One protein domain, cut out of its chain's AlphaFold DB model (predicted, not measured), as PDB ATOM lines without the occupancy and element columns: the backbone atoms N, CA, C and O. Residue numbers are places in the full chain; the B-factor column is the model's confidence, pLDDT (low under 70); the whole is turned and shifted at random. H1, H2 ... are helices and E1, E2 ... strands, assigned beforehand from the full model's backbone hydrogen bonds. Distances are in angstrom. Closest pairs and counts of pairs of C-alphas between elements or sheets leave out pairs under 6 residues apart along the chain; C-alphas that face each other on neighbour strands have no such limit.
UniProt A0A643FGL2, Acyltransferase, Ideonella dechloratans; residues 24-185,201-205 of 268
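What this domain is: This is residues 24 to 185 and 201 to 205 of the 268 residues of the protein "Acyltransferase" of Ideonella dechloratans (UniProt A0A643FGL2). The chain is wound in stacked turns, a solenoid whose turns from E2 to E12 build two sheets face to face, a sandwich. A short helical hairpin, H1 and H2, lies on the larger sheet, with H1 over the face turned away from the other sheet. The printed part has 167 residues with two named helices and twelve named strands, in the order H1 H2, then E1 to E12, and its class is mostly strand. One sheet runs E1 E2 E4 E6 E8 E10 E12 and is mixed, with E1 antiparallel to E2 and its other neighbours parallel; the other runs E3 E5 E7 E9 E11 and is parallel. The whole is compact, with a radius of gyration of the C-alphas of 14.5 A, and spans 38 by 37 by 27 A.

How they stand to each other: H1, residues 27 to 33, and H2, residues 38 to 43, form a helical hairpin. They touch, with C-alphas 28 and 38 the closest at 4.8 A, and run opposite ways at a steep tilt of 38 degrees, only just past shallow. In H1 every O i to N i+4 pair is within hydrogen-bond range; in H2 0 of 2 are, but 3 of 3 O i to N i+3 pairs. The larger sheet begins with E1, residues 52 to 56, an edge strand that forms a hairpin with E2, residues 75 to 79; N 53 and O 78 are 2.9 A apart. Then come E4, residues 103 to 106, with N 106 and O 77 at 2.8 A; E6, residues 123 to 126, with N 124 and O 103 at 2.9 A; E8, residues 143 to 146, with N 146 and O 125 at 2.8 A; E10, residues 162 to 166, with N 164 and O 143 at 2.8 A; and the edge strand E12, residues 201 to 204, with N 204 and O 165 at 2.8 A. H1 is on this sheet at a height over the sheet of 8.9 A, over E4, and runs along the strands, at 5 degrees to E4 on the local plane. H2 only grazes the sheet with residues 40 to 43. The other sheet is twisted and runs from the edge strand E3, residues 88 to 92, to E5, residues 110 to 117, with N 91 and O 115 at 2.8 A; E7, residues 131 to 139, with N 136 and O 114 at 2.8 A; E9, residues 151 to 160, with N 157 and O 135 at 2.9 A; and the edge strand E11, residues 171 to 179, with N 156 and O 176 at 2.8 A. In the sandwich the parts that face each other are 9.4 A centre to centre, their best planes 9 degrees apart.

Where its parts are: H1 begins at C-alpha 27 (22.646, -20.401, 18.681). E5 is 20.5 A long, E7 23.0 A, E9 21.8 A and E11 16.6 A. E7 bends by 72 degrees at residue 134, E9 by 94 degrees at residue 154 and E11 by 111 degrees at residue 174. E12 ends at C-alpha 204 (34.812, -31.973, 7.555).

The domain as a whole: The C-alphas of Gly 81 and Pro 185, the two farthest apart, are 43.6 A apart. Residues 186 to 200 are not printed; C-alphas 185 and 201 are 16.8 A apart across this cut. The link E1 to E2, residues 57 to 74, is long, and its residues 69 to 70 pair in parallel with residues 98 to 99. The mean pLDDT of the printed part is 93.5; residues 24 to 25 are under 70.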
ATOM      1  N   THR A  24      19.229 -12.554  24.488       57.88
ATOM      2  CA  THR A  24      20.303 -13.047  23.636       57.88
ATOM      3  C   THR A  24      19.839 -14.175  22.698       57.88
ATOM      4  O   THR A  24      19.218 -15.123  23.185       57.88
ATOM      5  N   PRO A  25      20.198 -14.149  21.395       64.38
ATOM      6  CA  PRO A  25      19.881 -15.230  20.470       64.38
ATOM      7  C   PRO A  25      20.394 -16.582  20.974       64.38
ATOM      8  O   PRO A  25      21.586 -16.741  21.244       64.38
ATOM      9  N   HIS A  26      19.530 -17.599  21.015       80.06
ATOM     10  CA  HIS A  26      20.002 -18.980  21.082       80.06
ATOM     11  C   HIS A  26      20.713 -19.340  19.773       80.06
ATOM     12  O   HIS A  26      20.218 -19.020  18.690       80.06
ATOM     13  N   LEU A  27      21.837 -20.061  19.857       84.44
ATOM     14  CA  LEU A  27      22.646 -20.401  18.681       84.44
ATOM     15  C   LEU A  27      21.830 -21.075  17.567       84.44
ATOM     16  O   LEU A  27      21.983 -20.714  16.409       84.44
ATOM     17  N   GLY A  28      20.926 -22.004  17.897       82.38
ATOM     18  CA  GLY A  28      20.081 -22.660  16.891       82.38
ATOM     19  C   GLY A  28      19.195 -21.682  16.106       82.38
ATOM     20  O   GLY A  28      19.093 -21.796  14.888       82.38
ATOM     21  N   ALA A  29      18.617 -20.684  16.783       81.38
ATOM     22  CA  ALA A  29      17.802 -19.651  16.145       81.38
ATOM     23  C   ALA A  29      18.654 -18.693  15.299       81.38
ATOM     24  O   ALA A  29      18.245 -18.318  14.204       81.38
ATOM     25  N   LEU A  30      19.860 -18.345  15.769       85.56
ATOM     26  CA  LEU A  30      20.826 -17.572  14.986       85.56
ATOM     27  C   LEU A  30      21.204 -18.308  13.696       85.56
ATOM     28  O   LEU A  30      21.147 -17.716  12.626       85.56
ATOM     29  N   LEU A  31      21.563 -19.593  13.793       86.94
ATOM     30  CA  LEU A  31      21.920 -20.402  12.629       86.94
ATOM     31  C   LEU A  31      20.755 -20.461  11.639       86.94
ATOM     32  O   LEU A  31      20.950 -20.149  10.469       86.94
ATOM     33  N   GLN A  32      19.537 -20.729  12.115       85.69
ATOM     34  CA  GLN A  32      18.345 -20.708  11.271       85.69
ATOM     35  C   GLN A  32      18.148 -19.358  10.567       85.69
ATOM     36  O   GLN A  32      17.857 -19.317   9.375       85.69
ATOM     37  N   ALA A  33      18.321 -18.248  11.285       81.69
ATOM     38  CA  ALA A  33      18.177 -16.906  10.729       81.69
ATOM     39  C   ALA A  33      19.308 -16.536   9.752       81.69
ATOM     40  O   ALA A  33      19.115 -15.732   8.845       81.69
ATOM     41  N   MET A  34      20.476 -17.161   9.896       84.69
ATOM     42  CA  MET A  34      21.553 -17.114   8.914       84.69
ATOM     43  C   MET A  34      21.322 -18.066   7.737       84.69
ATOM     44  O   MET A  34      22.220 -18.180   6.914       84.69
ATOM     45  N   ASP A  35      20.177 -18.752   7.642       87.25
ATOM     46  CA  ASP A  35      19.930 -19.816   6.660       87.25
ATOM     47  C   ASP A  35      21.023 -20.907   6.715       87.25
ATOM     48  O   ASP A  35      21.510 -21.412   5.705       87.25
ATOM     49  N   LEU A  36      21.479 -21.218   7.930       87.56
ATOM     50  CA  LEU A  36      22.342 -22.346   8.257       87.56
ATOM     51  C   LEU A  36      21.501 -23.444   8.927       87.56
ATOM     52  O   LEU A  36      20.623 -23.133   9.738       87.56
ATOM     53  N   PRO A  37      21.776 -24.731   8.648       86.12
ATOM     54  CA  PRO A  37      21.079 -25.830   9.302       86.12
ATOM     55  C   PRO A  37      21.206 -25.747  10.842       86.12
ATOM     56  O   PRO A  37      22.326 -25.662  11.357       86.12
ATOM     57  N   PRO A  38      20.094 -25.753  11.608       82.12
ATOM     58  CA  PRO A  38      20.137 -25.620  13.070       82.12
ATOM     59  C   PRO A  38      20.862 -26.768  13.782       82.12
ATOM     60  O   PRO A  38      21.380 -26.582  14.884       82.12
ATOM     61  N   ASP A  39      20.930 -27.947  13.158       87.56
ATOM     62  CA  ASP A  39      21.681 -29.099  13.658       87.56
ATOM     63  C   ASP A  39      23.185 -28.816  13.744       87.56
ATOM     64  O   ASP A  39      23.861 -29.424  14.566       87.56
ATOM     65  N   LEU A  40      23.711 -27.817  13.020       88.94
ATOM     66  CA  LEU A  40      25.103 -27.388  13.170       88.94
ATOM     67  C   LEU A  40      25.433 -26.870  14.579       88.94
ATOM     68  O   LEU A  40      26.602 -26.874  14.966       88.94
ATOM     69  N   ALA A  41      24.435 -26.512  15.396       87.12
ATOM     70  CA  ALA A  41      24.652 -26.170  16.801       87.12
ATOM     71  C   ALA A  41      25.309 -27.314  17.601       87.12
ATOM     72  O   ALA A  41      26.065 -27.040  18.535       87.12
ATOM     73  N   VAL A  42      25.108 -28.585  17.213       87.62
ATOM     74  CA  VAL A  42      25.776 -29.733  17.864       87.62
ATOM     75  C   VAL A  42      27.289 -29.742  17.628       87.62
ATOM     76  O   VAL A  42      28.029 -30.346  18.396       87.62
ATOM     77  N   HIS A  43      27.754 -29.052  16.583       89.56
ATOM     78  CA  HIS A  43      29.166 -28.863  16.257       89.56
ATOM     79  C   HIS A  43      29.752 -27.574  16.863       89.56
ATOM     80  O   HIS A  43      30.915 -27.253  16.612       89.56
ATOM     81  N   ALA A  44      28.968 -26.824  17.645       91.75
ATOM     82  CA  ALA A  44      29.418 -25.623  18.342       91.75
ATOM     83  C   ALA A  44      28.822 -25.506  19.771       91.75
ATOM     84  O   ALA A  44      28.188 -24.499  20.116       91.75
ATOM     85  N   PRO A  45      29.013 -26.527  20.634       90.38
ATOM     86  CA  PRO A  45      28.391 -26.597  21.956       90.38
ATOM     87  C   PRO A  45      28.881 -25.531  22.947       90.38
ATOM     88  O   PRO A  45      28.133 -25.153  23.843       90.38
ATOM     89  N   LEU A  46      30.115 -25.031  22.818       91.12
ATOM     90  CA  LEU A  46      30.622 -23.918  23.630       91.12
ATOM     91  C   LEU A  46      30.023 -22.598  23.162       91.12
ATOM     92  O   LEU A  46      29.657 -21.769  23.989       91.12
ATOM     93  N   SER A  47      29.899 -22.409  21.848       91.38
ATOM     94  CA  SER A  47      29.234 -21.228  21.293       91.38
ATOM     95  C   SER A  47      27.774 -21.138  21.733       91.38
ATOM     96  O   SER A  47      27.308 -20.049  22.053       91.38
ATOM     97  N   ALA A  48      27.081 -22.275  21.846       87.31
ATOM     98  CA  ALA A  48      25.701 -22.342  22.331       87.31
ATOM     99  C   ALA A  48      25.517 -21.861  23.784       87.31
ATOM    100  O   ALA A  48      24.399 -21.554  24.187       87.31
ATOM    101  N   GLN A  49      26.599 -21.801  24.565       89.06
ATOM    102  CA  GLN A  49      26.592 -21.374  25.968       89.06
ATOM    103  C   GLN A  49      26.964 -19.896  26.142       89.06
ATOM    104  O   GLN A  49      26.929 -19.385  27.261       89.06
ATOM    105  N   ARG A  50      27.380 -19.206  25.071       86.25
ATOM    106  CA  ARG A  50      27.824 -17.812  25.157       86.25
ATOM    107  C   ARG A  50      26.650 -16.854  25.049       86.25
ATOM    108  O   ARG A  50      25.679 -17.107  24.337       86.25
ATOM    109  N   ARG A  51      26.802 -15.704  25.705       88.56
ATOM    110  CA  ARG A  51      25.958 -14.555  25.419       88.56
ATOM    111  C   ARG A  51      26.376 -13.953  24.076       88.56
ATOM    112  O   ARG A  51      27.557 -13.666  23.889       88.56
ATOM    113  N   LEU A  52      25.435 -13.874  23.142       89.12
ATOM    114  CA  LEU A  52      25.625 -13.369  21.786       89.12
ATOM    115  C   LEU A  52      25.043 -11.962  21.654       89.12
ATOM    116  O   LEU A  52      23.941 -11.684  22.136       89.12
ATOM    117  N   HIS A  53      25.767 -11.121  20.929       87.81
ATOM    118  CA  HIS A  53      25.365  -9.779  20.558       87.81
ATOM    119  C   HIS A  53      25.457  -9.636  19.042       87.81
ATOM    120  O   HIS A  53      26.491  -9.928  18.438       87.81
ATOM    121  N   THR A  54      24.371  -9.186  18.425       89.38
ATOM    122  CA  THR A  54      24.284  -8.992  16.980       89.38
ATOM    123  C   THR A  54      23.983  -7.531  16.682       89.38
ATOM    124  O   THR A  54      23.147  -6.914  17.338       89.38
ATOM    125  N   MET A  55      24.657  -6.994  15.673       91.69
ATOM    126  CA  MET A  55      24.577  -5.602  15.245       91.69
ATOM    127  C   MET A  55      24.545  -5.509  13.714       91.69
ATOM    128  O   MET A  55      25.029  -6.430  13.038       91.69
ATOM    129  N   PRO A  56      24.034  -4.408  13.140       94.69
ATOM    130  CA  PRO A  56      24.219  -4.123  11.724       94.69
ATOM    131  C   PRO A  56      25.709  -4.101  11.369       94.69
ATOM    132  O   PRO A  56      26.522  -3.472  12.047       94.69
ATOM    133  N   LEU A  57      26.092  -4.765  10.279       95.56
ATOM    134  CA  LEU A  57      27.496  -4.857   9.873       95.56
ATOM    135  C   LEU A  57      28.087  -3.470   9.585       95.56
ATOM    136  O   LEU A  57      29.251  -3.241   9.906       95.56
ATOM    137  N   ARG A  58      27.272  -2.548   9.049       95.19
ATOM    138  CA  ARG A  58      27.623  -1.140   8.782       95.19
ATOM    139  C   ARG A  58      28.142  -0.391  10.020       95.19
ATOM    140  O   ARG A  58      28.942   0.525   9.867       95.19
ATOM    141  N   ASP A  59      27.706  -0.799  11.213       94.38
ATOM    142  CA  ASP A  59      28.040  -0.150  12.486       94.38
ATOM    143  C   ASP A  59      29.269  -0.793  13.152       94.38
ATOM    144  O   ASP A  59      29.784  -0.290  14.149       94.38
ATOM    145  N   SER A  60      29.766  -1.902  12.595       94.69
ATOM    146  CA  SER A  60      30.899  -2.638  13.150       94.69
ATOM    147  C   SER A  60      32.254  -2.013  12.805       94.69
ATOM    148  O   SER A  60      32.456  -1.397  11.754       94.69
ATOM    149  N   VAL A  61      33.250  -2.277  13.653       93.81
ATOM    150  CA  VAL A  61      34.642  -1.865  13.406       93.81
ATOM    151  C   VAL A  61      35.258  -2.534  12.171       93.81
ATOM    152  O   VAL A  61      36.158  -1.957  11.562       93.81
ATOM    153  N   LEU A  62      34.759  -3.710  11.760       94.75
ATOM    154  CA  LEU A  62      35.312  -4.500  10.650       94.75
ATOM    155  C   LEU A  62      35.221  -3.791   9.298       94.75
ATOM    156  O   LEU A  62      36.073  -4.005   8.436       94.75
ATOM    157  N   VAL A  63      34.172  -2.992   9.098       95.19
ATOM    158  CA  VAL A  63      33.909  -2.315   7.820       95.19
ATOM    159  C   VAL A  63      34.299  -0.842   7.830       95.19
ATOM    160  O   VAL A  63      34.225  -0.171   6.799       95.19
ATOM    161  N   LYS A  64      34.737  -0.321   8.979       93.12
ATOM    162  CA  LYS A  64      35.079   1.089   9.136       93.12
ATOM    163  C   LYS A  64      36.200   1.484   8.173       93.12
ATOM    164  O   LYS A  64      37.297   0.935   8.204       93.12
ATOM    165  N   GLY A  65      35.925   2.479   7.330       92.25
ATOM    166  CA  GLY A  65      36.879   2.991   6.342       92.25
ATOM    167  C   GLY A  65      37.013   2.140   5.075       92.25
ATOM    168  O   GLY A  65      37.824   2.478   4.213       92.25
ATOM    169  N   LEU A  66      36.230   1.067   4.923       94.31
ATOM    170  CA  LEU A  66      36.177   0.329   3.664       94.31
ATOM    171  C   LEU A  66      35.383   1.117   2.604       94.31
ATOM    172  O   LEU A  66      34.371   1.737   2.924       94.31
ATOM    173  N   PRO A  67      35.798   1.088   1.323       94.00
ATOM    174  CA  PRO A  67      35.150   1.836   0.244       94.00
ATOM    175  C   PRO A  67      33.938   1.078  -0.334       94.00
ATOM    176  O   PRO A  67      33.892   0.807  -1.540       94.00
ATOM    177  N   ALA A  68      32.996   0.685   0.527       93.94
ATOM    178  CA  ALA A  68      31.734   0.060   0.141       93.94
ATOM    179  C   ALA A  68      30.640   0.266   1.194       93.94
ATOM    180  O   ALA A  68      30.916   0.433   2.380       93.94
ATOM    181  N   GLU A  69      29.399   0.194   0.736       94.69
ATOM    182  CA  GLU A  69      28.198   0.213   1.557       94.69
ATOM    183  C   GLU A  69      27.713  -1.214   1.839       94.69
ATOM    184  O   GLU A  69      27.845  -2.112   1.005       94.69
ATOM    185  N   PHE A  70      27.116  -1.409   3.009       96.19
ATOM    186  CA  PHE A  70      26.473  -2.652   3.429       96.19
ATOM    187  C   PHE A  70      25.007  -2.339   3.705       96.19
ATOM    188  O   PHE A  70      24.734  -1.332   4.352       96.19
ATOM    189  N   ASP A  71      24.069  -3.130   3.189       94.12
ATOM    190  CA  ASP A  71      22.632  -2.871   3.353       94.12
ATOM    191  C   ASP A  71      22.101  -3.228   4.754       94.12
ATOM    192  O   ASP A  71      22.857  -3.565   5.667       94.12
ATOM    193  N   ASP A  72      20.801  -3.015   4.992       91.88
ATOM    194  CA  ASP A  72      20.174  -3.243   6.308       91.88
ATOM    195  C   ASP A  72      20.042  -4.732   6.638       91.88
ATOM    196  O   ASP A  72      19.708  -5.090   7.762       91.88
ATOM    197  N   ASN A  73      20.337  -5.602   5.671       91.00
ATOM    198  CA  ASN A  73      20.359  -7.042   5.842       91.00
ATOM    199  C   ASN A  73      21.792  -7.588   5.981       91.00
ATOM    200  O   ASN A  73      22.035  -8.777   5.795       91.00
ATOM    201  N   CYS A  74      22.768  -6.732   6.282       94.88
ATOM    202  CA  CYS A  74      24.118  -7.154   6.626       94.88
ATOM    203  C   CYS A  74      24.308  -7.106   8.145       94.88
ATOM    204  O   CYS A  74      24.107  -6.063   8.766       94.88
ATOM    205  N   TRP A  75      24.768  -8.206   8.738       95.56
ATOM    206  CA  TRP A  75      24.815  -8.411  10.185       95.56
ATOM    207  C   TRP A  75      26.161  -8.967  10.646       95.56
ATOM    208  O   TRP A  75      26.751  -9.841  10.006       95.56
ATOM    209  N   LEU A  76      26.609  -8.494  11.806       95.44
ATOM    210  CA  LEU A  76      27.709  -9.068  12.567       95.44
ATOM    211  C   LEU A  76      27.173  -9.575  13.904       95.44
ATOM    212  O   LEU A  76      26.565  -8.821  14.652       95.44
ATOM    213  N   THR A  77      27.440 -10.834  14.222       94.12
ATOM    214  CA  THR A  77      27.224 -11.433  15.534       94.12
ATOM    215  C   THR A  77      28.565 -11.769  16.160       94.12
ATOM    216  O   THR A  77      29.411 -12.422  15.550       94.12
ATOM    217  N   VAL A  78      28.745 -11.345  17.397       93.62
ATOM    218  CA  VAL A  78      29.895 -11.665  18.237       93.62
ATOM    219  C   VAL A  78      29.388 -12.202  19.565       93.62
ATOM    220  O   VAL A  78      28.189 -12.188  19.848       93.62
ATOM    221  N   ALA A  79      30.291 -12.701  20.393       89.12
ATOM    222  CA  ALA A  79      29.957 -12.886  21.791       89.12
ATOM    223  C   ALA A  79      30.146 -11.572  22.562       89.12
ATOM    224  O   ALA A  79      30.974 -10.752  22.170       89.12
ATOM    225  N   ASP A  80      29.409 -11.390  23.656       83.56
ATOM    226  CA  ASP A  80      29.480 -10.175  24.476       83.56
ATOM    227  C   ASP A  80      30.923  -9.828  24.873       83.56
ATOM    228  O   ASP A  80      31.659 -10.673  25.399       83.56
ATOM    229  N   GLY A  81      31.310  -8.570  24.641       82.94
ATOM    230  CA  GLY A  81      32.650  -8.058  24.910       82.94
ATOM    231  C   GLY A  81      33.669  -8.383  23.816       82.94
ATOM    232  O   GLY A  81      34.854  -8.076  23.993       82.94
ATOM    233  N   ASP A  82      33.253  -9.025  22.712       87.19
ATOM    234  CA  ASP A  82      34.105  -9.431  21.593       87.19
ATOM    235  C   ASP A  82      34.028  -8.564  20.322       87.19
ATOM    236  O   ASP A  82      34.455  -8.996  19.255       87.19
ATOM    237  N   GLU A  83      33.587  -7.315  20.443       86.75
ATOM    238  CA  GLU A  83      33.230  -6.433  19.323       86.75
ATOM    239  C   GLU A  83      34.431  -5.923  18.501       86.75
ATOM    240  O   GLU A  83      34.296  -5.681  17.304       86.75
ATOM    241  N   GLU A  84      35.613  -5.789  19.110       87.38
ATOM    242  CA  GLU A  84      36.793  -5.173  18.470       87.38
ATOM    243  C   GLU A  84      37.457  -6.045  17.386       87.38
ATOM    244  O   GLU A  84      38.116  -5.531  16.486       87.38
ATOM    245  N   LEU A  85      37.317  -7.372  17.486       88.81
ATOM    246  CA  LEU A  85      37.813  -8.369  16.520       88.81
ATOM    247  C   LEU A  85      39.209  -8.093  15.888       88.81
ATOM    248  O   LEU A  85      39.369  -8.256  14.672       88.81
ATOM    249  N   PRO A  86      40.263  -7.750  16.662       89.62
ATOM    250  CA  PRO A  86      41.575  -7.365  16.117       89.62
ATOM    251  C   PRO A  86      42.270  -8.468  15.296       89.62
ATOM    252  O   PRO A  86      43.188  -8.200  14.523       89.62
ATOM    253  N   GLN A  87      41.844  -9.720  15.461       92.69
ATOM    254  CA  GLN A  87      42.321 -10.882  14.718       92.69
ATOM    255  C   GLN A  87      41.793 -10.966  13.277       92.69
ATOM    256  O   GLN A  87      42.280 -11.796  12.507       92.69
ATOM    257  N   VAL A  88      40.792 -10.162  12.904       96.25
ATOM    258  CA  VAL A  88      40.114 -10.254  11.606       96.25
ATOM    259  C   VAL A  88      40.416  -9.028  10.766       96.25
ATOM    260  O   VAL A  88      40.058  -7.909  11.116       96.25
ATOM    261  N   LYS A  89      41.010  -9.244   9.593       96.38
ATOM    262  CA  LYS A  89      41.127  -8.203   8.570       96.38
ATOM    263  C   LYS A  89      40.122  -8.458   7.454       96.38
ATOM    264  O   LYS A  89      40.286  -9.394   6.667       96.38
ATOM    265  N   LEU A  90      39.103  -7.611   7.364       96.56
ATOM    266  CA  LEU A  90      38.133  -7.649   6.277       96.56
ATOM    267  C   LEU A  90      38.679  -6.895   5.059       96.56
ATOM    268  O   LEU A  90      39.120  -5.753   5.160       96.56
ATOM    269  N   ASN A  91      38.665  -7.541   3.900       96.00
ATOM    270  CA  ASN A  91      39.041  -6.955   2.622       96.00
ATOM    271  C   ASN A  91      37.900  -7.167   1.627       96.00
ATOM    272  O   ASN A  91      37.167  -8.154   1.703       96.00
ATOM    273  N   LEU A  92      37.785  -6.255   0.669       95.12
ATOM    274  CA  LEU A  92      36.764  -6.300  -0.370       95.12
ATOM    275  C   LEU A  92      37.398  -6.697  -1.698       95.12
ATOM    276  O   LEU A  92      38.502  -6.250  -2.024       95.12
ATOM    277  N   HIS A  93      36.704  -7.521  -2.475       90.19
ATOM    278  CA  HIS A  93      37.088  -7.750  -3.859       90.19
ATOM    279  C   HIS A  93      36.929  -6.460  -4.675       90.19
ATOM    280  O   HIS A  93      36.030  -5.652  -4.437       90.19
ATOM    281  N   ALA A  94      37.836  -6.245  -5.627       83.75
ATOM    282  CA  ALA A  94      37.886  -5.002  -6.381       83.75
ATOM    283  C   ALA A  94      36.584  -4.759  -7.167       83.75
ATOM    284  O   ALA A  94      36.007  -5.671  -7.749       83.75
ATOM    285  N   GLY A  95      36.144  -3.500  -7.204       81.00
ATOM    286  CA  GLY A  95      35.033  -3.049  -8.047       81.00
ATOM    287  C   GLY A  95      33.642  -3.118  -7.409       81.00
ATOM    288  O   GLY A  95      32.794  -2.311  -7.782       81.00
ATOM    289  N   LYS A  96      33.403  -3.982  -6.413       89.31
ATOM    290  CA  LYS A  96      32.112  -4.019  -5.703       89.31
ATOM    291  C   LYS A  96      32.040  -2.901  -4.658       89.31
ATOM    292  O   LYS A  96      32.964  -2.702  -3.870       89.31
ATOM    293  N   ARG A  97      30.945  -2.136  -4.695       88.94
ATOM    294  CA  ARG A  97      30.714  -0.952  -3.842       88.94
ATOM    295  C   ARG A  97      29.505  -1.073  -2.925       88.94
ATOM    296  O   ARG A  97      29.345  -0.232  -2.056       88.94
ATOM    297  N   GLN A  98      28.688  -2.101  -3.108       93.88
ATOM    298  CA  GLN A  98      27.521  -2.362  -2.281       93.88
ATOM    299  C   GLN A  98      27.434  -3.861  -2.012       93.88
ATOM    300  O   GLN A  98      27.598  -4.654  -2.946       93.88
ATOM    301  N   TYR A  99      27.181  -4.215  -0.757       95.88
ATOM    302  CA  TYR A  99      27.014  -5.579  -0.277       95.88
ATOM    303  C   TYR A  99      25.637  -5.768   0.359       95.88
ATOM    304  O   TYR A  99      25.146  -4.875   1.054       95.88
ATOM    305  N   ARG A 100      25.031  -6.929   0.114       95.00
ATOM    306  CA  ARG A 100      23.700  -7.310   0.602       95.00
ATOM    307  C   ARG A 100      23.734  -8.666   1.280       95.00
ATOM    308  O   ARG A 100      24.453  -9.555   0.824       95.00
ATOM    309  N   GLY A 101      22.951  -8.847   2.340       93.50
ATOM    310  CA  GLY A 101      22.778 -10.167   2.962       93.50
ATOM    311  C   GLY A 101      24.070 -10.783   3.516       93.50
ATOM    312  O   GLY A 101      24.243 -11.998   3.453       93.50
ATOM    313  N   VAL A 102      25.023  -9.969   3.981       96.56
ATOM    314  CA  VAL A 102      26.287 -10.463   4.552       96.56
ATOM    315  C   VAL A 102      26.087 -10.752   6.033       96.56
ATOM    316  O   VAL A 102      25.954  -9.827   6.825       96.56
ATOM    317  N   HIS A 103      26.086 -12.022   6.420       96.50
ATOM    318  CA  HIS A 103      25.898 -12.473   7.797       96.50
ATOM    319  C   HIS A 103      27.190 -13.099   8.327       96.50
ATOM    320  O   HIS A 103      27.605 -14.179   7.892       96.50
ATOM    321  N   LEU A 104      27.827 -12.433   9.287       97.06
ATOM    322  CA  LEU A 104      29.047 -12.901   9.940       97.06
ATOM    323  C   LEU A 104      28.751 -13.204  11.410       97.06
ATOM    324  O   LEU A 104      28.279 -12.333  12.125       97.06
ATOM    325  N   ALA A 105      29.067 -14.402  11.882       96.31
ATOM    326  CA  ALA A 105      29.038 -14.780  13.289       96.31
ATOM    327  C   ALA A 105      30.443 -15.224  13.709       96.31
ATOM    328  O   ALA A 105      30.901 -16.298  13.325       96.31
ATOM    329  N   LEU A 106      31.159 -14.378  14.447       96.62
ATOM    330  CA  LEU A 106      32.580 -14.546  14.759       96.62
ATOM    331  C   LEU A 106      32.763 -14.638  16.275       96.62
ATOM    332  O   LEU A 106      32.837 -13.627  16.968       96.62
ATOM    333  N   LEU A 107      32.817 -15.862  16.805       95.38
ATOM    334  CA  LEU A 107      32.729 -16.124  18.250       95.38
ATOM    335  C   LEU A 107      34.078 -16.457  18.902       95.38
ATOM    336  O   LEU A 107      34.133 -16.919  20.046       95.38
ATOM    337  N   SER A 108      35.179 -16.216  18.186       92.94
ATOM    338  CA  SER A 108      36.539 -16.415  18.679       92.94
ATOM    339  C   SER A 108      37.454 -15.242  18.343       92.94
ATOM    340  O   SER A 108      37.449 -14.726  17.226       92.94
ATOM    341  N   LYS A 109      38.286 -14.870  19.323       90.50
ATOM    342  CA  LYS A 109      39.241 -13.751  19.273       90.50
ATOM    343  C   LYS A 109      40.682 -14.145  18.960       90.50
ATOM    344  O   LYS A 109      41.573 -13.303  18.943       90.50
ATOM    345  N   THR A 110      40.948 -15.430  18.774       90.06
ATOM    346  CA  THR A 110      42.318 -15.946  18.714       90.06
ATOM    347  C   THR A 110      42.784 -16.197  17.288       90.06
ATOM    348  O   THR A 110      42.120 -16.895  16.523       90.06
ATOM    349  N   GLY A 111      43.980 -15.704  16.961       91.19
ATOM    350  CA  GLY A 111      44.621 -15.902  15.663       91.19
ATOM    351  C   GLY A 111      44.836 -14.595  14.905       91.19
ATOM    352  O   GLY A 111      44.918 -13.534  15.514       91.19
ATOM    353  N   ALA A 112      44.987 -14.693  13.585       95.75
ATOM    354  CA  ALA A 112      45.076 -13.563  12.663       95.75
ATOM    355  C   ALA A 112      44.739 -14.042  11.243       95.75
ATOM    356  O   ALA A 112      45.515 -14.794  10.640       95.75
ATOM    357  N   TYR A 113      43.594 -13.637  10.696       97.12
ATOM    358  CA  TYR A 113      43.161 -14.083   9.373       97.12
ATOM    359  C   TYR A 113      42.469 -12.992   8.559       97.12
ATOM    360  O   TYR A 113      41.896 -12.036   9.079       97.12
ATOM    361  N   ASN A 114      42.546 -13.156   7.241       97.75
ATOM    362  CA  ASN A 114      41.897 -12.268   6.288       97.75
ATOM    363  C   ASN A 114      40.563 -12.861   5.833       97.75
ATOM    364  O   ASN A 114      40.525 -14.011   5.395       97.75
ATOM    365  N   LEU A 115      39.506 -12.059   5.860       97.69
ATOM    366  CA  LEU A 115      38.245 -12.344   5.181       97.69
ATOM    367  C   LEU A 115      38.193 -11.512   3.902       97.69
ATOM    368  O   LEU A 115      38.245 -10.287   3.972       97.69
ATOM    369  N   LEU A 116      38.118 -12.153   2.738       97.75
ATOM    370  CA  LEU A 116      37.918 -11.473   1.459       97.75
ATOM    371  C   LEU A 116      36.459 -11.629   1.023       97.75
ATOM    372  O   LEU A 116      36.067 -12.716   0.600       97.75
ATOM    373  N   LEU A 117      35.685 -10.544   1.109       97.06
ATOM    374  CA  LEU A 117      34.300 -10.486   0.644       97.06
ATOM    375  C   LEU A 117      34.246 -10.200  -0.855       97.06
ATOM    376  O   LEU A 117      34.535  -9.090  -1.313       97.06
ATOM    377  N   GLY A 118      33.863 -11.215  -1.614       95.06
ATOM    378  CA  GLY A 118      33.740 -11.164  -3.061       95.06
ATOM    379  C   GLY A 118      32.331 -10.951  -3.591       95.06
ATOM    380  O   GLY A 118      32.199 -10.549  -4.742       95.06
ATOM    381  N   ASP A 119      31.299 -11.205  -2.789       93.62
ATOM    382  CA  ASP A 119      29.919 -11.278  -3.277       93.62
ATOM    383  C   ASP A 119      28.880 -10.920  -2.203       93.62
ATOM    384  O   ASP A 119      29.239 -10.661  -1.052       93.62
ATOM    385  N   ASP A 120      27.607 -10.894  -2.598       94.50
ATOM    386  CA  ASP A 120      26.446 -10.790  -1.706       94.50
ATOM    387  C   ASP A 120      26.097 -12.142  -1.062       94.50
ATOM    388  O   ASP A 120      26.662 -13.188  -1.401       94.50
ATOM    389  N   HIS A 121      25.152 -12.120  -0.117       94.12
ATOM    390  CA  HIS A 121      24.575 -13.309   0.522       94.12
ATOM    391  C   HIS A 121      25.633 -14.239   1.141       94.12
ATOM    392  O   HIS A 121      25.557 -15.469   1.069       94.12
ATOM    393  N   VAL A 122      26.657 -13.622   1.731       96.56
ATOM    394  CA  VAL A 122      27.774 -14.295   2.394       96.56
ATOM    395  C   VAL A 122      27.340 -14.737   3.781       96.56
ATOM    396  O   VAL A 122      26.925 -13.910   4.586       96.56
ATOM    397  N   ARG A 123      27.511 -16.022   4.098       97.56
ATOM    398  CA  ARG A 123      27.213 -16.578   5.423       97.56
ATOM    399  C   ARG A 123      28.465 -17.189   6.021       97.56
ATOM    400  O   ARG A 123      29.026 -18.120   5.450       97.56
ATOM    401  N   VAL A 124      28.917 -16.669   7.157       98.25
ATOM    402  CA  VAL A 124      30.114 -17.164   7.849       98.25
ATOM    403  C   VAL A 124      29.824 -17.330   9.328       98.25
ATOM    404  O   VAL A 124      29.468 -16.366   9.993       98.25
ATOM    405  N   PHE A 125      30.054 -18.526   9.853       97.81
ATOM    406  CA  PHE A 125      30.067 -18.816  11.279       97.81
ATOM    407  C   PHE A 125      31.445 -19.348  11.686       97.81
ATOM    408  O   PHE A 125      31.957 -20.285  11.072       97.81
ATOM    409  N   VAL A 126      32.037 -18.769  12.729       97.69
ATOM    410  CA  VAL A 126      33.282 -19.231  13.352       97.69
ATOM    411  C   VAL A 126      33.042 -19.426  14.842       97.69
ATOM    412  O   VAL A 126      32.812 -18.464  15.575       97.69
ATOM    413  N   GLY A 127      33.122 -20.681  15.274       96.44
ATOM    414  CA  GLY A 127      32.864 -21.108  16.638       96.44
ATOM    415  C   GLY A 127      33.907 -20.645  17.651       96.44
ATOM    416  O   GLY A 127      35.000 -20.167  17.336       96.44
ATOM    417  N   SER A 128      33.548 -20.811  18.914       95.38
ATOM    418  CA  SER A 128      34.303 -20.398  20.085       95.38
ATOM    419  C   SER A 128      35.584 -21.208  20.254       95.38
ATOM    420  O   SER A 128      35.644 -22.405  19.969       95.38
ATOM    421  N   ARG A 129      36.623 -20.557  20.793       95.44
ATOM    422  CA  ARG A 129      37.953 -21.155  21.024       95.44
ATOM    423  C   ARG A 129      38.617 -21.701  19.754       95.44
ATOM    424  O   ARG A 129      39.527 -22.521  19.844       95.44
ATOM    425  N   THR A 130      38.176 -21.248  18.585       97.31
ATOM    426  CA  THR A 130      38.830 -21.551  17.317       97.31
ATOM    427  C   THR A 130      39.990 -20.585  17.094       97.31
ATOM    428  O   THR A 130      39.813 -19.366  17.129       97.31
ATOM    429  N   VAL A 131      41.192 -21.114  16.881       96.94
ATOM    430  CA  VAL A 131      42.398 -20.330  16.593       96.94
ATOM    431  C   VAL A 131      42.649 -20.375  15.097       96.94
ATOM    432  O   VAL A 131      43.027 -21.424  14.576       96.94
ATOM    433  N   MET A 132      42.470 -19.253  14.401       94.94
ATOM    434  CA  MET A 132      42.622 -19.223  12.948       94.94
ATOM    435  C   MET A 132      43.762 -18.325  12.489       94.94
ATOM    436  O   MET A 132      43.810 -17.139  12.802       94.94
ATOM    437  N   ARG A 133      44.654 -18.878  11.672       97.69
ATOM    438  CA  ARG A 133      45.638 -18.123  10.898       97.69
ATOM    439  C   ARG A 133      45.484 -18.457   9.421       97.69
ATOM    440  O   ARG A 133      45.352 -19.629   9.064       97.69
ATOM    441  N   GLY A 134      45.517 -17.434   8.567       97.31
ATOM    442  CA  GLY A 134      45.442 -17.602   7.113       97.31
ATOM    443  C   GLY A 134      44.407 -16.709   6.431       97.31
ATOM    444  O   GLY A 134      44.323 -15.514   6.725       97.31
ATOM    445  N   SER A 135      43.660 -17.250   5.469       98.12
ATOM    446  CA  SER A 135      42.666 -16.479   4.717       98.12
ATOM    447  C   SER A 135      41.439 -17.287   4.309       98.12
ATOM    448  O   SER A 135      41.515 -18.484   4.041       98.12
ATOM    449  N   ILE A 136      40.308 -16.590   4.237       98.50
ATOM    450  CA  ILE A 136      39.033 -17.093   3.736       98.50
ATOM    451  C   ILE A 136      38.617 -16.203   2.569       98.50
ATOM    452  O   ILE A 136      38.582 -14.977   2.686       98.50
ATOM    453  N   GLN A 137      38.314 -16.828   1.442       98.38
ATOM    454  CA  GLN A 137      37.828 -16.184   0.231       98.38
ATOM    455  C   GLN A 137      36.364 -16.559   0.026       98.38
ATOM    456  O   GLN A 137      36.043 -17.744   0.039       98.38
ATOM    457  N   LEU A 138      35.497 -15.559  -0.131       98.06
ATOM    458  CA  LEU A 138      34.041 -15.706  -0.091       98.06
ATOM    459  C   LEU A 138      33.445 -15.154  -1.389       98.06
ATOM    460  O   LEU A 138      33.368 -13.941  -1.556       98.06
ATOM    461  N   PHE A 139      33.032 -16.026  -2.308       96.31
ATOM    462  CA  PHE A 139      32.512 -15.641  -3.630       96.31
ATOM    463  C   PHE A 139      31.256 -16.442  -3.996       96.31
ATOM    464  O   PHE A 139      31.069 -17.536  -3.480       96.31
ATOM    465  N   ARG A 140      30.410 -15.969  -4.920       94.69
ATOM    466  CA  ARG A 140      29.285 -16.742  -5.488       94.69
ATOM    467  C   ARG A 140      28.396 -17.398  -4.419       94.69
ATOM    468  O   ARG A 140      28.331 -18.624  -4.353       94.69
ATOM    469  N   HIS A 141      27.735 -16.590  -3.587       93.50
ATOM    470  CA  HIS A 141      26.814 -17.033  -2.518       93.50
ATOM    471  C   HIS A 141      27.421 -18.064  -1.532       93.50
ATOM    472  O   HIS A 141      26.904 -19.181  -1.380       93.50
ATOM    473  N   PRO A 142      28.549 -17.735  -0.876       97.06
ATOM    474  CA  PRO A 142      29.306 -18.680  -0.065       97.06
ATOM    475  C   PRO A 142      28.664 -18.917   1.302       97.06
ATOM    476  O   PRO A 142      28.138 -17.998   1.933       97.06
ATOM    477  N   THR A 143      28.776 -20.149   1.788       98.00
ATOM    478  CA  THR A 143      28.345 -20.530   3.136       98.00
ATOM    479  C   THR A 143      29.482 -21.260   3.832       98.00
ATOM    480  O   THR A 143      29.963 -22.275   3.337       98.00
ATOM    481  N   LEU A 144      29.941 -20.730   4.962       98.56
ATOM    482  CA  LEU A 144      31.024 -21.294   5.758       98.56
ATOM    483  C   LEU A 144      30.574 -21.459   7.205       98.56
ATOM    484  O   LEU A 144      30.208 -20.486   7.858       98.56
ATOM    485  N   PHE A 145      30.684 -22.673   7.724       98.62
ATOM    486  CA  PHE A 145      30.546 -22.968   9.141       98.62
ATOM    487  C   PHE A 145      31.834 -23.607   9.651       98.62
ATOM    488  O   PHE A 145      32.279 -24.621   9.117       98.62
ATOM    489  N   ILE A 146      32.423 -23.036  10.695       98.56
ATOM    490  CA  ILE A 146      33.538 -23.617  11.441       98.56
ATOM    491  C   ILE A 146      33.085 -23.793  12.885       98.56
ATOM    492  O   ILE A 146      32.725 -22.817  13.537       98.56
ATOM    493  N   GLY A 147      33.121 -25.026  13.378       98.12
ATOM    494  CA  GLY A 147      32.756 -25.376  14.743       98.12
ATOM    495  C   GLY A 147      33.719 -24.829  15.795       98.12
ATOM    496  O   GLY A 147      34.641 -24.052  15.522       98.12
ATOM    497  N   ASP A 148      33.491 -25.250  17.034       98.00
ATOM    498  CA  ASP A 148      34.312 -24.833  18.169       98.00
ATOM    499  C   ASP A 148      35.669 -25.553  18.205       98.00
ATOM    500  O   ASP A 148      35.810 -26.676  17.727       98.00
ATOM    501  N   ARG A 149      36.656 -24.953  18.882       97.94
ATOM    502  CA  ARG A 149      37.962 -25.577  19.198       97.94
ATOM    503  C   ARG A 149      38.783 -26.005  17.974       97.94
ATOM    504  O   ARG A 149      39.666 -26.852  18.085       97.94
ATOM    505  N   CYS A 150      38.541 -25.411  16.811       98.56
ATOM    506  CA  CYS A 150      39.346 -25.686  15.629       98.56
ATOM    507  C   CYS A 150      40.680 -24.930  15.686       98.56
ATOM    508  O   CYS A 150      40.774 -23.833  16.234       98.56
ATOM    509  N   THR A 151      41.733 -25.480  15.091       98.56
ATOM    510  CA  THR A 151      43.035 -24.797  15.003       98.56
ATOM    511  C   THR A 151      43.543 -24.793  13.575       98.56
ATOM    512  O   THR A 151      43.622 -25.858  12.972       98.56
ATOM    513  N   PHE A 152      43.950 -23.629  13.071       98.44
ATOM    514  CA  PHE A 152      44.531 -23.461  11.741       98.44
ATOM    515  C   PHE A 152      45.915 -22.818  11.859       98.44
ATOM    516  O   PHE A 152      46.032 -21.697  12.360       98.44
ATOM    517  N   GLY A 153      46.949 -23.525  11.397       94.88
ATOM    518  CA  GLY A 153      48.332 -23.038  11.368       94.88
ATOM    519  C   GLY A 153      48.522 -21.874  10.397       94.88
ATOM    520  O   GLY A 153      48.888 -20.791  10.832       94.88
ATOM    521  N   HIS A 154      48.189 -22.083   9.115       95.50
ATOM    522  CA  HIS A 154      48.130 -21.079   8.040       95.50
ATOM    523  C   HIS A 154      47.291 -21.632   6.873       95.50
ATOM    524  O   HIS A 154      47.836 -22.055   5.854       95.50
ATOM    525  N   ALA A 155      45.969 -21.681   7.026       97.88
ATOM    526  CA  ALA A 155      45.085 -22.300   6.035       97.88
ATOM    527  C   ALA A 155      44.491 -21.283   5.049       97.88
ATOM    528  O   ALA A 155      44.217 -20.134   5.402       97.88
ATOM    529  N   ARG A 156      44.250 -21.721   3.811       98.62
ATOM    530  CA  ARG A 156      43.486 -20.975   2.806       98.62
ATOM    531  C   ARG A 156      42.183 -21.706   2.518       98.62
ATOM    532  O   ARG A 156      42.204 -22.796   1.952       98.62
ATOM    533  N   LEU A 157      41.069 -21.087   2.877       98.75
ATOM    534  CA  LEU A 157      39.729 -21.583   2.578       98.75
ATOM    535  C   LEU A 157      39.184 -20.795   1.390       98.75
ATOM    536  O   LEU A 157      39.086 -19.569   1.442       98.75
ATOM    537  N   ILE A 158      38.846 -21.493   0.311       98.62
ATOM    538  CA  ILE A 158      38.249 -20.902  -0.885       98.62
ATOM    539  C   ILE A 158      36.804 -21.372  -0.943       98.62
ATOM    540  O   ILE A 158      36.515 -22.473  -1.406       98.62
ATOM    541  N   VAL A 159      35.895 -20.537  -0.452       98.44
ATOM    542  CA  VAL A 159      34.466 -20.832  -0.390       98.44
ATOM    543  C   VAL A 159      33.804 -20.059  -1.521       98.44
ATOM    544  O   VAL A 159      33.563 -18.857  -1.409       98.44
ATOM    545  N   ALA A 160      33.559 -20.733  -2.644       97.12
ATOM    546  CA  ALA A 160      32.783 -20.135  -3.719       97.12
ATOM    547  C   ALA A 160      31.798 -21.102  -4.347       97.12
ATOM    548  O   ALA A 160      32.216 -22.197  -4.720       97.12
ATOM    549  N   ASN A 161      30.541 -20.678  -4.517       96.50
ATOM    550  CA  ASN A 161      29.447 -21.552  -4.953       96.50
ATOM    551  C   ASN A 161      29.405 -22.859  -4.136       96.50
ATOM    552  O   ASN A 161      29.276 -23.952  -4.684       96.50
ATOM    553  N   CYS A 162      29.634 -22.738  -2.824       97.25
ATOM    554  CA  CYS A 162      29.939 -23.865  -1.953       97.25
ATOM    555  C   CYS A 162      29.356 -23.673  -0.550       97.25
ATOM    556  O   CYS A 162      29.441 -22.572   0.009       97.25
ATOM    557  N   ASP A 163      28.828 -24.763   0.010       97.81
ATOM    558  CA  ASP A 163      28.636 -24.931   1.450       97.81
ATOM    559  C   ASP A 163      29.839 -25.663   2.050       97.81
ATOM    560  O   ASP A 163      30.061 -26.845   1.782       97.81
ATOM    561  N   MET A 164      30.610 -24.972   2.882       98.62
ATOM    562  CA  MET A 164      31.760 -25.532   3.582       98.62
ATOM    563  C   MET A 164      31.455 -25.644   5.074       98.62
ATOM    564  O   MET A 164      31.267 -24.636   5.752       98.62
ATOM    565  N   VAL A 165      31.430 -26.868   5.594       98.62
ATOM    566  CA  VAL A 165      31.152 -27.160   7.004       98.62
ATOM    567  C   VAL A 165      32.350 -27.868   7.616       98.62
ATOM    568  O   VAL A 165      32.754 -28.930   7.151       98.62
ATOM    569  N   ILE A 166      32.896 -27.288   8.681       98.69
ATOM    570  CA  ILE A 166      33.984 -27.839   9.485       98.69
ATOM    571  C   ILE A 166      33.458 -28.078  10.895       98.69
ATOM    572  O   ILE A 166      33.065 -27.135  11.577       98.69
ATOM    573  N   GLY A 167      33.437 -29.336  11.323       98.00
ATOM    574  CA  GLY A 167      33.025 -29.748  12.657       98.00
ATOM    575  C   GLY A 167      33.986 -29.261  13.740       98.00
ATOM    576  O   GLY A 167      35.066 -28.745  13.460       98.00
ATOM    577  N   GLU A 168      33.581 -29.424  14.996       98.06
ATOM    578  CA  GLU A 168      34.412 -29.048  16.141       98.06
ATOM    579  C   GLU A 168      35.701 -29.867  16.267       98.06
ATOM    580  O   GLU A 168      35.806 -31.003  15.802       98.06
ATOM    581  N   ASP A 169      36.662 -29.280  16.976       98.31
ATOM    582  CA  ASP A 169      37.937 -29.880  17.362       98.31
ATOM    583  C   ASP A 169      38.797 -30.367  16.183       98.31
ATOM    584  O   ASP A 169      39.661 -31.229  16.328       98.31
ATOM    585  N   ALA A 170      38.611 -29.780  15.002       98.56
ATOM    586  CA  ALA A 170      39.468 -30.047  13.859       98.56
ATOM    587  C   ALA A 170      40.853 -29.384  14.008       98.56
ATOM    588  O   ALA A 170      41.019 -28.326  14.635       98.56
ATOM    589  N   GLN A 171      41.873 -29.985  13.405       98.75
ATOM    590  CA  GLN A 171      43.230 -29.452  13.369       98.75
ATOM    591  C   GLN A 171      43.748 -29.375  11.936       98.75
ATOM    592  O   GLN A 171      43.847 -30.373  11.236       98.75
ATOM    593  N   PHE A 172      44.147 -28.178  11.522       98.69
ATOM    594  CA  PHE A 172      44.732 -27.900  10.221       98.69
ATOM    595  C   PHE A 172      46.145 -27.376  10.426       98.69
ATOM    596  O   PHE A 172      46.369 -26.365  11.099       98.69
ATOM    597  N   SER A 173      47.100 -28.080   9.838       98.31
ATOM    598  CA  SER A 173      48.511 -27.702   9.863       98.31
ATOM    599  C   SER A 173      48.770 -26.478   8.968       98.31
ATOM    600  O   SER A 173      47.852 -25.866   8.416       98.31
ATOM    601  N   ASP A 174      50.036 -26.106   8.799       98.12
ATOM    602  CA  ASP A 174      50.402 -24.982   7.936       98.12
ATOM    603  C   ASP A 174      50.142 -25.251   6.450       98.12
ATOM    604  O   ASP A 174      50.301 -26.368   5.949       98.12
ATOM    605  N   GLU A 175      49.795 -24.183   5.731       97.94
ATOM    606  CA  GLU A 175      49.661 -24.146   4.271       97.94
ATOM    607  C   GLU A 175      48.617 -25.131   3.707       97.94
ATOM    608  O   GLU A 175      48.701 -25.527   2.546       97.94
ATOM    609  N   VAL A 176      47.623 -25.525   4.508       98.75
ATOM    610  CA  VAL A 176      46.479 -26.318   4.034       98.75
ATOM    611  C   VAL A 176      45.609 -25.478   3.100       98.75
ATOM    612  O   VAL A 176      45.313 -24.317   3.393       98.75
ATOM    613  N   VAL A 177      45.154 -26.076   1.998       98.81
ATOM    614  CA  VAL A 177      44.166 -25.470   1.096       98.81
ATOM    615  C   VAL A 177      42.885 -26.291   1.120       98.81
ATOM    616  O   VAL A 177      42.912 -27.496   0.893       98.81
ATOM    617  N   ILE A 178      41.758 -25.629   1.368       98.81
ATOM    618  CA  ILE A 178      40.428 -26.231   1.258       98.81
ATOM    619  C   ILE A 178      39.702 -25.515   0.126       98.81
ATOM    620  O   ILE A 178      39.430 -24.314   0.221       98.81
ATOM    621  N   GLN A 179      39.435 -26.237  -0.955       98.25
ATOM    622  CA  GLN A 179      38.855 -25.694  -2.172       98.25
ATOM    623  C   GLN A 179      37.393 -26.121  -2.304       98.25
ATOM    624  O   GLN A 179      37.092 -27.301  -2.413       98.25
ATOM    625  N   GLY A 180      36.483 -25.146  -2.300       97.81
ATOM    626  CA  GLY A 180      35.044 -25.383  -2.420       97.81
ATOM    627  C   GLY A 180      34.521 -25.468  -3.855       97.81
ATOM    628  O   GLY A 180      33.426 -25.966  -4.053       97.81
ATOM    629  N   SER A 181      35.263 -24.982  -4.853       96.88
ATOM    630  CA  SER A 181      34.940 -25.150  -6.283       96.88
ATOM    631  C   SER A 181      36.161 -24.906  -7.171       96.88
ATOM    632  O   SER A 181      37.152 -24.311  -6.732       96.88
ATOM    633  N   ASP A 182      36.061 -25.276  -8.448       96.06
ATOM    634  CA  ASP A 182      37.111 -25.067  -9.460       96.06
ATOM    635  C   ASP A 182      37.274 -23.602  -9.897       96.06
ATOM    636  O   ASP A 182      38.193 -23.259 -10.635       96.06
ATOM    637  N   GLN A 183      36.381 -22.719  -9.442       93.25
ATOM    638  CA  GLN A 183      36.317 -21.283  -9.734       93.25
ATOM    639  C   GLN A 183      36.010 -20.876 -11.181       93.25
ATOM    640  O   GLN A 183      35.527 -19.757 -11.396       93.25
ATOM    641  N   HIS A 184      36.255 -21.761 -12.141       95.06
ATOM    642  CA  HIS A 184      36.097 -21.524 -13.568       95.06
ATOM    643  C   HIS A 184      35.287 -22.646 -14.228       95.06
ATOM    644  O   HIS A 184      35.360 -23.795 -13.786       95.06
ATOM    645  N   PRO A 185      34.507 -22.319 -15.274       96.44
ATOM    646  CA  PRO A 185      33.638 -23.284 -15.926       96.44
ATOM    647  C   PRO A 185      34.436 -24.293 -16.756       96.44
ATOM    648  O   PRO A 185      35.377 -23.927 -17.463       96.44
ATOM    649  N   HIS A 201      29.759 -28.899  -2.127       97.69
ATOM    650  CA  HIS A 201      29.759 -29.104  -0.681       97.69
ATOM    651  C   HIS A 201      31.114 -29.618  -0.193       97.69
ATOM    652  O   HIS A 201      31.673 -30.543  -0.760       97.69
ATOM    653  N   VAL A 202      31.655 -29.062   0.886       98.62
ATOM    654  CA  VAL A 202      32.838 -29.621   1.558       98.62
ATOM    655  C   VAL A 202      32.484 -29.845   3.013       98.62
ATOM    656  O   VAL A 202      32.156 -28.893   3.722       98.62
ATOM    657  N   ARG A 203      32.551 -31.099   3.470       98.56
ATOM    658  CA  ARG A 203      32.206 -31.457   4.848       98.56
ATOM    659  C   ARG A 203      33.391 -32.084   5.559       98.56
ATOM    660  O   ARG A 203      33.924 -33.108   5.161       98.56
ATOM    661  N   LEU A 204      33.797 -31.472   6.649       98.62
ATOM    662  CA  LEU A 204      34.812 -31.973   7.555       98.62
ATOM    663  C   LEU A 204      34.087 -32.274   8.857       98.62
ATOM    664  O   LEU A 204      33.561 -31.360   9.482       98.62
ATOM    665  N   GLU A 205      33.975 -33.544   9.231       98.31
ATOM    666  CA  GLU A 205      33.301 -33.919  10.474       98.31
ATOM    667  C   GLU A 205      34.139 -33.542  11.707       98.31
ATOM    668  O   GLU A 205      35.133 -32.815  11.621       98.31
TER     669      GLU A 205